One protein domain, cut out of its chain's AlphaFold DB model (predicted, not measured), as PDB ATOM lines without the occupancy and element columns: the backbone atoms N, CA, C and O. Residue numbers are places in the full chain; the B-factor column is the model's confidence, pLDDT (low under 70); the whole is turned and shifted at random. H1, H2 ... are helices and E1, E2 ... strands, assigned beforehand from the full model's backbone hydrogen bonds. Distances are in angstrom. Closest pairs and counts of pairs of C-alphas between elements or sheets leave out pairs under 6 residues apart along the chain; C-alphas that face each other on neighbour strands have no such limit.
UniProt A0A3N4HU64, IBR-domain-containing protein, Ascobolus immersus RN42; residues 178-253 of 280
ATOM      1  N   ARG A 178      19.275  41.791 -38.724       93.12
ATOM      2  CA  ARG A 178      19.951  42.872 -37.991       93.12
ATOM      3  C   ARG A 178      21.363  43.107 -38.500       93.12
ATOM      4  O   ARG A 178      22.077  42.153 -38.802       93.12
ATOM      5  N   CYS A 179      21.812  44.354 -38.544       94.12
ATOM      6  CA  CYS A 179      23.204  44.679 -38.839       94.12
ATOM      7  C   CYS A 179      24.150  43.943 -37.860       94.12
ATOM      8  O   CYS A 179      23.883  43.946 -36.654       94.12
ATOM      9  N   PRO A 180      25.232  43.299 -38.342       95.06
ATOM     10  CA  PRO A 180      26.178  42.584 -37.487       95.06
ATOM     11  C   PRO A 180      27.161  43.512 -36.762       95.06
ATOM     12  O   PRO A 180      27.810  43.063 -35.826       95.06
ATOM     13  N   GLY A 181      27.281  44.779 -37.176       93.75
ATOM     14  CA  GLY A 181      28.236  45.730 -36.606       93.75
ATOM     15  C   GLY A 181      27.986  46.016 -35.125       93.75
ATOM     16  O   GLY A 181      26.833  46.127 -34.688       93.75
ATOM     17  N   ARG A 182      29.075  46.157 -34.365       92.81
ATOM     18  CA  ARG A 182      29.046  46.500 -32.939       92.81
ATOM     19  C   ARG A 182      28.243  47.780 -32.699       92.81
ATOM     20  O   ARG A 182      28.388  48.757 -33.427       92.81
ATOM     21  N   GLY A 183      27.355  47.747 -31.706       89.19
ATOM     22  CA  GLY A 183      26.516  48.890 -31.328       89.19
ATOM     23  C   GLY A 183      25.443  49.309 -32.346       89.19
ATOM     24  O   GLY A 183      24.775  50.309 -32.116       89.19
ATOM     25  N   CYS A 184      25.251  48.585 -33.459       91.88
ATOM     26  CA  CYS A 184      24.274  48.971 -34.485       91.88
ATOM     27  C   CYS A 184      22.967  48.172 -34.407       91.88
ATOM     28  O   CYS A 184      21.923  48.730 -34.092       91.88
ATOM     29  N   GLY A 185      22.984  46.880 -34.763       89.75
ATOM     30  CA  GLY A 185      21.798  46.013 -34.680       89.75
ATOM     31  C   GLY A 185      20.585  46.414 -35.537       89.75
ATOM     32  O   GLY A 185      19.541  45.775 -35.421       89.75
ATOM     33  N   GLN A 186      20.698  47.422 -36.407       90.88
ATOM     34  CA  GLN A 186      19.578  47.938 -37.198       90.88
ATOM     35  C   GLN A 186      18.944  46.853 -38.077       90.88
ATOM     36  O   GLN A 186      19.659  46.128 -38.768       90.88
ATOM     37  N   TYR A 187      17.611  46.756 -38.069       90.44
ATOM     38  CA  TYR A 187      16.875  45.865 -38.967       90.44
ATOM     39  C   TYR A 187      16.995  46.349 -40.414       90.44
ATOM     40  O   TYR A 187      16.707  47.505 -40.720       90.44
ATOM     41  N   ILE A 188      17.422  45.452 -41.298       90.00
ATOM     42  CA  ILE A 188      17.625  45.699 -42.722       90.00
ATOM     43  C   ILE A 188      16.809  44.668 -43.495       90.00
ATOM     44  O   ILE A 188      16.948  43.466 -43.268       90.00
ATOM     45  N   GLN A 189      15.973  45.139 -44.415       87.62
ATOM     46  CA  GLN A 189      15.280  44.297 -45.388       87.62
ATOM     47  C   GLN A 189      16.149  44.117 -46.631       87.62
ATOM     48  O   GLN A 189      16.878  45.023 -47.039       87.62
ATOM     49  N   LYS A 190      16.083  42.941 -47.256       83.25
ATOM     50  CA  LYS A 190      16.847  42.681 -48.477       83.25
ATOM     51  C   LYS A 190      16.106  43.250 -49.683       83.25
ATOM     52  O   LYS A 190      15.074  42.717 -50.068       83.25
ATOM     53  N   VAL A 191      16.662  44.278 -50.320       68.19
ATOM     54  CA  VAL A 191      15.958  44.996 -51.400       68.19
ATOM     55  C   VAL A 191      16.200  44.404 -52.803       68.19
ATOM     56  O   VAL A 191      15.510  44.793 -53.732       68.19
ATOM     57  N   ARG A 192      17.128  43.449 -53.007       68.62
ATOM     58  CA  ARG A 192      17.323  42.694 -54.279       68.62
ATOM     59  C   ARG A 192      18.410  41.620 -54.135       68.62
ATOM     60  O   ARG A 192      19.079  41.539 -53.108       68.62
ATOM     61  N   GLY A 193      18.605  40.798 -55.171       69.69
ATOM     62  CA  GLY A 193      19.453  39.590 -55.206       69.69
ATOM     63  C   GLY A 193      20.952  39.726 -54.877       69.69
ATOM     64  O   GLY A 193      21.648  38.710 -54.886       69.69
ATOM     65  N   CYS A 194      21.461  40.918 -54.544       78.69
ATOM     66  CA  CYS A 194      22.831  41.077 -54.056       78.69
ATOM     67  C   CYS A 194      22.989  40.432 -52.667       78.69
ATOM     68  O   CYS A 194      22.096  40.503 -51.820       78.69
ATOM     69  N   MET A 195      24.122  39.770 -52.434       84.38
ATOM     70  CA  MET A 195      24.463  39.235 -51.111       84.38
ATOM     71  C   MET A 195      25.249  40.230 -50.266       84.38
ATOM     72  O   MET A 195      25.310  40.038 -49.061       84.38
ATOM     73  N   GLU A 196      25.829  41.266 -50.863       88.81
ATOM     74  CA  GLU A 196      26.514  42.340 -50.146       88.81
ATOM     75  C   GLU A 196      25.502  43.437 -49.808       88.81
ATOM     76  O   GLU A 196      24.811  43.944 -50.694       88.81
ATOM     77  N   ILE A 197      25.395  43.769 -48.526       90.75
ATOM     78  CA  ILE A 197      24.435  44.731 -47.986       90.75
ATOM     79  C   ILE A 197      25.213  45.823 -47.269       90.75
ATOM     80  O   ILE A 197      26.023  45.512 -46.397       90.75
ATOM     81  N   ASP A 198      24.961  47.083 -47.623       90.88
ATOM     82  CA  ASP A 198      25.466  48.237 -46.877       90.88
ATOM     83  C   ASP A 198      24.458  48.637 -45.793       90.88
ATOM     84  O   ASP A 198      23.254  48.745 -46.042       90.88
ATOM     85  N   CYS A 199      24.944  48.839 -44.571       91.88
ATOM     86  CA  CYS A 199      24.138  49.360 -43.481       91.88
ATOM     87  C   CYS A 199      23.871  50.856 -43.701       91.88
ATOM     88  O   CYS A 199      24.776  51.679 -43.584       91.88
ATOM     89  N   GLY A 200      22.610  51.224 -43.940       88.19
ATOM     90  CA  GLY A 200      22.204  52.624 -44.134       88.19
ATOM     91  C   GLY A 200      22.347  53.525 -42.898       88.19
ATOM     92  O   GLY A 200      22.169  54.735 -43.005       88.19
ATOM     93  N   ASN A 201      22.667  52.971 -41.725       89.31
ATOM     94  CA  ASN A 201      22.932  53.764 -40.528       89.31
ATOM     95  C   ASN A 201      24.249  54.540 -40.688       89.31
ATOM     96  O   ASN A 201      25.318  53.936 -40.811       89.31
ATOM     97  N   ILE A 202      24.163  55.872 -40.646       86.94
ATOM     98  CA  ILE A 202      25.291  56.784 -40.869       86.94
ATOM     99  C   ILE A 202      26.456  56.578 -39.894       86.94
ATOM    100  O   ILE A 202      27.602  56.741 -40.305       86.94
ATOM    101  N   ASN A 203      26.173  56.141 -38.664       88.06
ATOM    102  CA  ASN A 203      27.173  55.897 -37.621       88.06
ATOM    103  C   ASN A 203      27.800  54.495 -37.698       88.06
ATOM    104  O   ASN A 203      28.720  54.196 -36.945       88.06
ATOM    105  N   CYS A 204      27.303  53.619 -38.576       90.56
ATOM    106  CA  CYS A 204      27.796  52.248 -38.711       90.56
ATOM    107  C   CYS A 204      28.412  52.010 -40.087       90.56
ATOM    108  O   CYS A 204      29.584  51.657 -40.174       90.56
ATOM    109  N   ARG A 205      27.625  52.203 -41.158       89.56
ATOM    110  CA  ARG A 205      28.044  52.039 -42.558       89.56
ATOM    111  C   ARG A 205      28.974  50.843 -42.764       89.56
ATOM    112  O   ARG A 205      30.010  51.008 -43.388       89.56
ATOM    113  N   VAL A 206      28.679  49.658 -42.233       93.56
ATOM    114  CA  VAL A 206      29.422  48.431 -42.579       93.56
ATOM    115  C   VAL A 206      28.808  47.788 -43.820       93.56
ATOM    116  O   VAL A 206      27.591  47.820 -43.984       93.56
ATOM    117  N   ILE A 207      29.630  47.186 -44.684       92.69
ATOM    118  CA  ILE A 207      29.136  46.282 -45.732       92.69
ATOM    119  C   ILE A 207      29.299  44.865 -45.207       92.69
ATOM    120  O   ILE A 207      30.356  44.520 -44.687       92.69
ATOM    121  N   PHE A 208      28.268  44.038 -45.317       93.62
ATOM    122  CA  PHE A 208      28.315  42.658 -44.849       93.62
ATOM    123  C   PHE A 208      27.561  41.716 -45.782       93.62
ATOM    124  O   PHE A 208      26.725  42.129 -46.587       93.62
ATOM    125  N   CYS A 209      27.849  40.421 -45.677       92.31
ATOM    126  CA  CYS A 209      27.132  39.399 -46.424       92.31
ATOM    127  C   CYS A 209      25.768  39.096 -45.781       92.31
ATOM    128  O   CYS A 209      25.703  38.665 -44.633       92.31
ATOM    129  N   TRP A 210      24.672  39.219 -46.529       90.81
ATOM    130  CA  TRP A 210      23.316  38.888 -46.079       90.81
ATOM    131  C   TRP A 210      23.178  37.447 -45.574       90.81
ATOM    132  O   TRP A 210      22.423  37.187 -44.636       90.81
ATOM    133  N   GLU A 211      23.875  36.500 -46.207       89.62
ATOM    134  CA  GLU A 211      23.748  35.078 -45.881       89.62
ATOM    135  C   GLU A 211      24.574  34.718 -44.648       89.62
ATOM    136  O   GLU A 211      24.017  34.255 -43.659       89.62
ATOM    137  N   CYS A 212      25.891  34.949 -44.700       91.31
ATOM    138  CA  CYS A 212      26.819  34.506 -43.657       91.31
ATOM    139  C   CYS A 212      27.174  35.582 -42.626       91.31
ATOM    140  O   CYS A 212      28.011  35.326 -41.770       91.31
ATOM    141  N   LYS A 213      26.594  36.784 -42.732       93.06
ATOM    142  CA  LYS A 213      26.697  37.897 -41.772       93.06
ATOM    143  C   LYS A 213      28.100  38.482 -41.551       93.06
ATOM    144  O   LYS A 213      28.236  39.429 -40.786       93.06
ATOM    145  N   ILE A 214      29.115  37.979 -42.255       94.50
ATOM    146  CA  ILE A 214      30.488  38.494 -42.204       94.50
ATOM    147  C   ILE A 214      30.540  39.918 -42.753       94.50
ATOM    148  O   ILE A 214      30.042  40.177 -43.851       94.50
ATOM    149  N   ILE A 215      31.160  40.815 -41.986       94.81
ATOM    150  CA  ILE A 215      31.511  42.173 -42.402       94.81
ATOM    151  C   ILE A 215      32.645  42.081 -43.429       94.81
ATOM    152  O   ILE A 215      33.693  41.493 -43.161       94.81
ATOM    153  N   LEU A 216      32.414  42.650 -44.607       92.88
ATOM    154  CA  LEU A 216      33.327  42.649 -45.743       92.88
ATOM    155  C   LEU A 216      34.170  43.928 -45.735       92.88
ATOM    156  O   LEU A 216      33.715  44.998 -45.326       92.88
ATOM    157  N   ASP A 217      35.400  43.818 -46.223       90.69
ATOM    158  CA  ASP A 217      36.332  44.939 -46.288       90.69
ATOM    159  C   ASP A 217      35.928  45.927 -47.389       90.69
ATOM    160  O   ASP A 217      36.057  45.636 -48.578       90.69
ATOM    161  N   LYS A 218      35.455  47.111 -46.987       88.62
ATOM    162  CA  LYS A 218      35.002  48.162 -47.907       88.62
ATOM    163  C   LYS A 218      36.087  48.673 -48.855       88.62
ATOM    164  O   LYS A 218      35.730  49.220 -49.895       88.62
ATOM    165  N   SER A 219      37.369  48.516 -48.515       88.94
ATOM    166  CA  SER A 219      38.479  48.979 -49.356       88.94
ATOM    167  C   SER A 219      38.641  48.148 -50.633       88.94
ATOM    168  O   SER A 219      39.157  48.642 -51.634       88.94
ATOM    169  N   LYS A 220      38.161  46.900 -50.622       88.50
ATOM    170  CA  LYS A 220      38.256  45.965 -51.746       88.50
ATOM    171  C   LYS A 220      37.140  46.184 -52.756       88.50
ATOM    172  O   LYS A 220      36.031  46.564 -52.390       88.50
ATOM    173  N   GLY A 221      37.396  45.869 -54.024       87.69
ATOM    174  CA  GLY A 221      36.368  45.874 -55.069       87.69
ATOM    175  C   GLY A 221      35.308  44.782 -54.867       87.69
ATOM    176  O   GLY A 221      35.543  43.791 -54.176       87.69
ATOM    177  N   TYR A 222      34.145  44.938 -55.507       85.06
ATOM    178  CA  TYR A 222      33.026  43.985 -55.413       85.06
ATOM    179  C   TYR A 222      33.445  42.533 -55.701       85.06
ATOM    180  O   TYR A 222      33.147  41.632 -54.926       85.06
ATOM    181  N   GLU A 223      34.190  42.291 -56.784       83.75
ATOM    182  CA  GLU A 223      34.588  40.925 -57.140       83.75
ATOM    183  C   GLU A 223      35.513  40.274 -56.107       83.75
ATOM    184  O   GLU A 223      35.443  39.064 -55.896       83.75
ATOM    185  N   GLU A 224      36.383  41.063 -55.478       87.06
ATOM    186  CA  GLU A 224      37.313  40.568 -54.468       87.06
ATOM    187  C   GLU A 224      36.572  40.250 -53.169       87.06
ATOM    188  O   GLU A 224      36.748  39.161 -52.632       87.06
ATOM    189  N   ARG A 225      35.650  41.117 -52.727       87.25
ATOM    190  CA  ARG A 225      34.760  40.836 -51.584       87.25
ATOM    191  C   ARG A 225      33.819  39.659 -51.827       87.25
ATOM    192  O   ARG A 225      33.473  38.938 -50.905       87.25
ATOM    193  N   SER A 226      33.419  39.429 -53.071       83.19
ATOM    194  CA  SER A 226      32.625  38.253 -53.427       83.19
ATOM    195  C   SER A 226      33.457  36.959 -53.436       83.19
ATOM    196  O   SER A 226      32.906  35.861 -53.287       83.19
ATOM    197  N   ARG A 227      34.780  37.060 -53.622       83.56
ATOM    198  CA  ARG A 227      35.738  35.939 -53.604       83.56
ATOM    199  C   ARG A 227      36.327  35.677 -52.215       83.56
ATOM    200  O   ARG A 227      36.680  34.534 -51.920       83.56
ATOM    201  N   GLU A 228      36.416  36.694 -51.369       83.94
ATOM    202  CA  GLU A 228      37.073  36.671 -50.062       83.94
ATOM    203  C   GLU A 228      36.136  37.214 -48.977       83.94
ATOM    204  O   GLU A 228      35.454  38.204 -49.194       83.94
ATOM    205  N   GLY A 229      36.124  36.626 -47.779       84.38
ATOM    206  CA  GLY A 229      35.296  37.163 -46.683       84.38
ATOM    207  C   GLY A 229      33.940  36.472 -46.516       84.38
ATOM    208  O   GLY A 229      32.999  37.044 -45.973       84.38
ATOM    209  N   HIS A 230      33.817  35.220 -46.958       90.38
ATOM    210  CA  HIS A 230      32.610  34.418 -46.771       90.38
ATOM    211  C   HIS A 230      32.901  33.110 -46.037       90.38
ATOM    212  O   HIS A 230      33.911  32.460 -46.297       90.38
ATOM    213  N   LEU A 231      31.981  32.686 -45.165       90.81
ATOM    214  CA  LEU A 231      32.066  31.393 -44.477       90.81
ATOM    215  C   LEU A 231      31.898  30.218 -45.457       90.81
ATOM    216  O   LEU A 231      31.222  30.349 -46.480       90.81
ATOM    217  N   ALA A 232      32.432  29.041 -45.104       86.19
ATOM    218  CA  ALA A 232      32.416  27.826 -45.937       86.19
ATOM    219  C   ALA A 232      31.012  27.424 -46.444       86.19
ATOM    220  O   ALA A 232      30.861  26.885 -47.542       86.19
ATOM    221  N   GLY A 233      29.972  27.717 -45.659       83.69
ATOM    222  CA  GLY A 233      28.574  27.421 -45.984       83.69
ATOM    223  C   GLY A 233      27.876  28.456 -46.874       83.69
ATOM    224  O   GLY A 233      26.794  28.171 -47.392       83.69
ATOM    225  N   CYS A 234      28.475  29.631 -47.092       88.06
ATOM    226  CA  CYS A 234      27.820  30.780 -47.717       88.06
ATOM    227  C   CYS A 234      27.305  30.482 -49.136       88.06
ATOM    228  O   CYS A 234      27.897  29.723 -49.908       88.06
ATOM    229  N   LYS A 235      26.183  31.105 -49.507       85.75
ATOM    230  CA  LYS A 235      25.561  30.969 -50.831       85.75
ATOM    231  C   LYS A 235      26.181  31.874 -51.907       85.75
ATOM    232  O   LYS A 235      25.720  31.822 -53.045       85.75
ATOM    233  N   ALA A 236      27.214  32.654 -51.585       82.69
ATOM    234  CA  ALA A 236      27.927  33.484 -52.554       82.69
ATOM    235  C   ALA A 236      28.443  32.654 -53.744       82.69
ATOM    236  O   ALA A 236      28.834  31.491 -53.587       82.69
ATOM    237  N   LYS A 237      28.427  33.250 -54.945       80.62
ATOM    238  CA  LYS A 237      28.745  32.579 -56.220       80.62
ATOM    239  C   LYS A 237      30.076  31.822 -56.153       80.62
ATOM    240  O   LYS A 237      30.099  30.611 -56.365       80.62
ATOM    241  N   TYR A 238      31.147  32.507 -55.762       79.06
ATOM    242  CA  TYR A 238      32.492  31.933 -55.725       79.06
ATOM    243  C   TYR A 238      32.655  30.841 -54.652       79.06
ATOM    244  O   TYR A 238      33.362  29.860 -54.876       79.06
ATOM    245  N   VAL A 239      31.930  30.929 -53.527       78.94
ATOM    246  CA  VAL A 239      31.899  29.869 -52.494       78.94
ATOM    247  C   VAL A 239      31.201  28.610 -53.022       78.94
ATOM    248  O   VAL A 239      31.655  27.486 -52.799       78.94
ATOM    249  N   ARG A 240      30.093  28.769 -53.760       76.75
ATOM    250  CA  ARG A 240      29.394  27.653 -54.423       76.75
ATOM    251  C   ARG A 240      30.263  26.988 -55.492       76.75
ATOM    252  O   ARG A 240      30.280  25.763 -55.567       76.75
ATOM    253  N   GLU A 241      30.988  27.769 -56.287       78.94
ATOM    254  CA  GLU A 241      31.903  27.254 -57.314       78.94
ATOM    255  C   GLU A 241      33.090  26.498 -56.702       78.94
ATOM    256  O   GLU A 241      33.405  25.399 -57.163       78.94
ATOM    257  N   LYS A 242      33.687  27.012 -55.614       74.62
ATOM    258  CA  LYS A 242      34.765  26.326 -54.883       74.62
ATOM    259  C   LYS A 242      34.335  24.957 -54.359       74.62
ATOM    260  O   LYS A 242      35.071  23.996 -54.541       74.62
ATOM    261  N   ARG A 243      33.128  24.844 -53.790       69.19
ATOM    262  CA  ARG A 243      32.578  23.552 -53.333       69.19
ATOM    263  C   ARG A 243      32.374  22.537 -54.459       69.19
ATOM    264  O   ARG A 243      32.446  21.345 -54.207       69.19
ATOM    265  N   ARG A 244      32.086  22.994 -55.681       72.94
ATOM    266  CA  ARG A 244      31.806  22.111 -56.827       72.94
ATOM    267  C   ARG A 244      33.058  21.647 -57.570       72.94
ATOM    268  O   ARG A 244      32.997  20.612 -58.218       72.94
ATOM    269  N   LYS A 245      34.130  22.447 -57.571       67.88
ATOM    270  CA  LYS A 245      35.279  22.259 -58.480       67.88
ATOM    271  C   LYS A 245      36.654  22.492 -57.835       67.88
ATOM    272  O   LYS A 245      37.606  22.730 -58.566       67.88
ATOM    273  N   GLU A 246      36.752  22.536 -56.503       63.66
ATOM    274  CA  GLU A 246      38.003  22.840 -55.769       63.66
ATOM    275  C   GLU A 246      38.732  24.105 -56.272       63.66
ATOM    276  O   GLU A 246      39.958  24.216 -56.268       63.66
ATOM    277  N   SER A 247      37.965  25.100 -56.728       63.41
ATOM    278  CA  SER A 247      38.512  26.330 -57.300       63.41
ATOM    279  C   SER A 247      39.342  27.116 -56.275       63.41
ATOM    280  O   SER A 247      38.854  27.470 -55.198       63.41
ATOM    281  N   LYS A 248      40.582  27.473 -56.644       66.19
ATOM    282  CA  LYS A 248      41.482  28.330 -55.843       66.19
ATOM    283  C   LYS A 248      41.030  29.797 -55.762       66.19
ATOM    284  O   LYS A 248      41.621  30.571 -55.019       66.19
ATOM    285  N   LEU A 249      39.989  30.188 -56.502       69.75
ATOM    286  CA  LEU A 249      39.558  31.585 -56.631       69.75
ATOM    287  C   LEU A 249      38.870  32.156 -55.383       69.75
ATOM    288  O   LEU A 249      38.719  33.370 -55.299       69.75
ATOM    289  N   CYS A 250      38.434  31.318 -54.434       76.44
ATOM    290  CA  CYS A 250      37.701  31.764 -53.247       76.44
ATOM    291  C   CYS A 250      38.481  31.499 -51.949       76.44
ATOM    292  O   CYS A 250      38.891  30.362 -51.678       76.44
ATOM    293  N   LYS A 251      38.640  32.534 -51.115       84.56
ATOM    294  CA  LYS A 251      39.219  32.443 -49.765       84.56
ATOM    295  C   LYS A 251      38.093  32.416 -48.735       84.56
ATOM    296  O   LYS A 251      37.330  33.372 -48.607       84.56
ATOM    297  N   ILE A 252      37.988  31.296 -48.022       85.31
ATOM    298  CA  ILE A 252      36.976  31.109 -46.984       85.31
ATOM    299  C   ILE A 252      37.416  31.864 -45.734       85.31
ATOM    300  O   ILE A 252      38.552  31.708 -45.297       85.31
ATOM    301  N   ALA A 253      36.519  32.680 -45.190       87.56
ATOM    302  CA  ALA A 253      36.726  33.365 -43.925       87.56
ATOM    303  C   ALA A 253      36.450  32.429 -42.747       87.56
ATOM    304  O   ALA A 253      35.561  31.574 -42.808       87.56
TER     305      ALA A 253
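This is residues 178 to 253 of the 280 residues of the protein "IBR-domain-containing protein" of Ascobolus immersus RN42 (UniProt A0A3N4HU64). Mostly loops with little regular structure, the printed part stretches from E1 near one end, through the small hairpin E2 and E3, to H2 near the other. Short H1 and E4 lie between. Of 76 printed residues, 27 are in two named helices and four strands, ordered E1 E2 E3 H1 E4 H2; the class is mixed. It spans 39 by 23 by 19 A, compact, with radius of gyration of the C-alphas 12.6 A.

E1, residues 187 to 189, begins at C-alpha 187 (16.875, 45.865, -38.967). E2 is residues 196 to 198, E3 207 to 209, H1 222 to 227, E4 228 to 230. H2, residues 237 to 245, 12.4 A, ends at (35.279, 22.259, -58.480).

E1 and E4 pair with no named strand. E2 and E3 are antiparallel; N 197 and O 208, 2.9 A apart, are within hydrogen-bond range. H1 and H2 touch, closest C-alphas Arg 227 and Tyr 238, 5.6 A. Both helices have every O i to N i+4 pair within range.

The farthest C-alphas, Asn 203 and Lys 245, are 40.4 A apart. The printed part has no cut; E3 to H1 is a long link. Residues 191 to 193, 243 and 245 to 249 have pLDDT under 70.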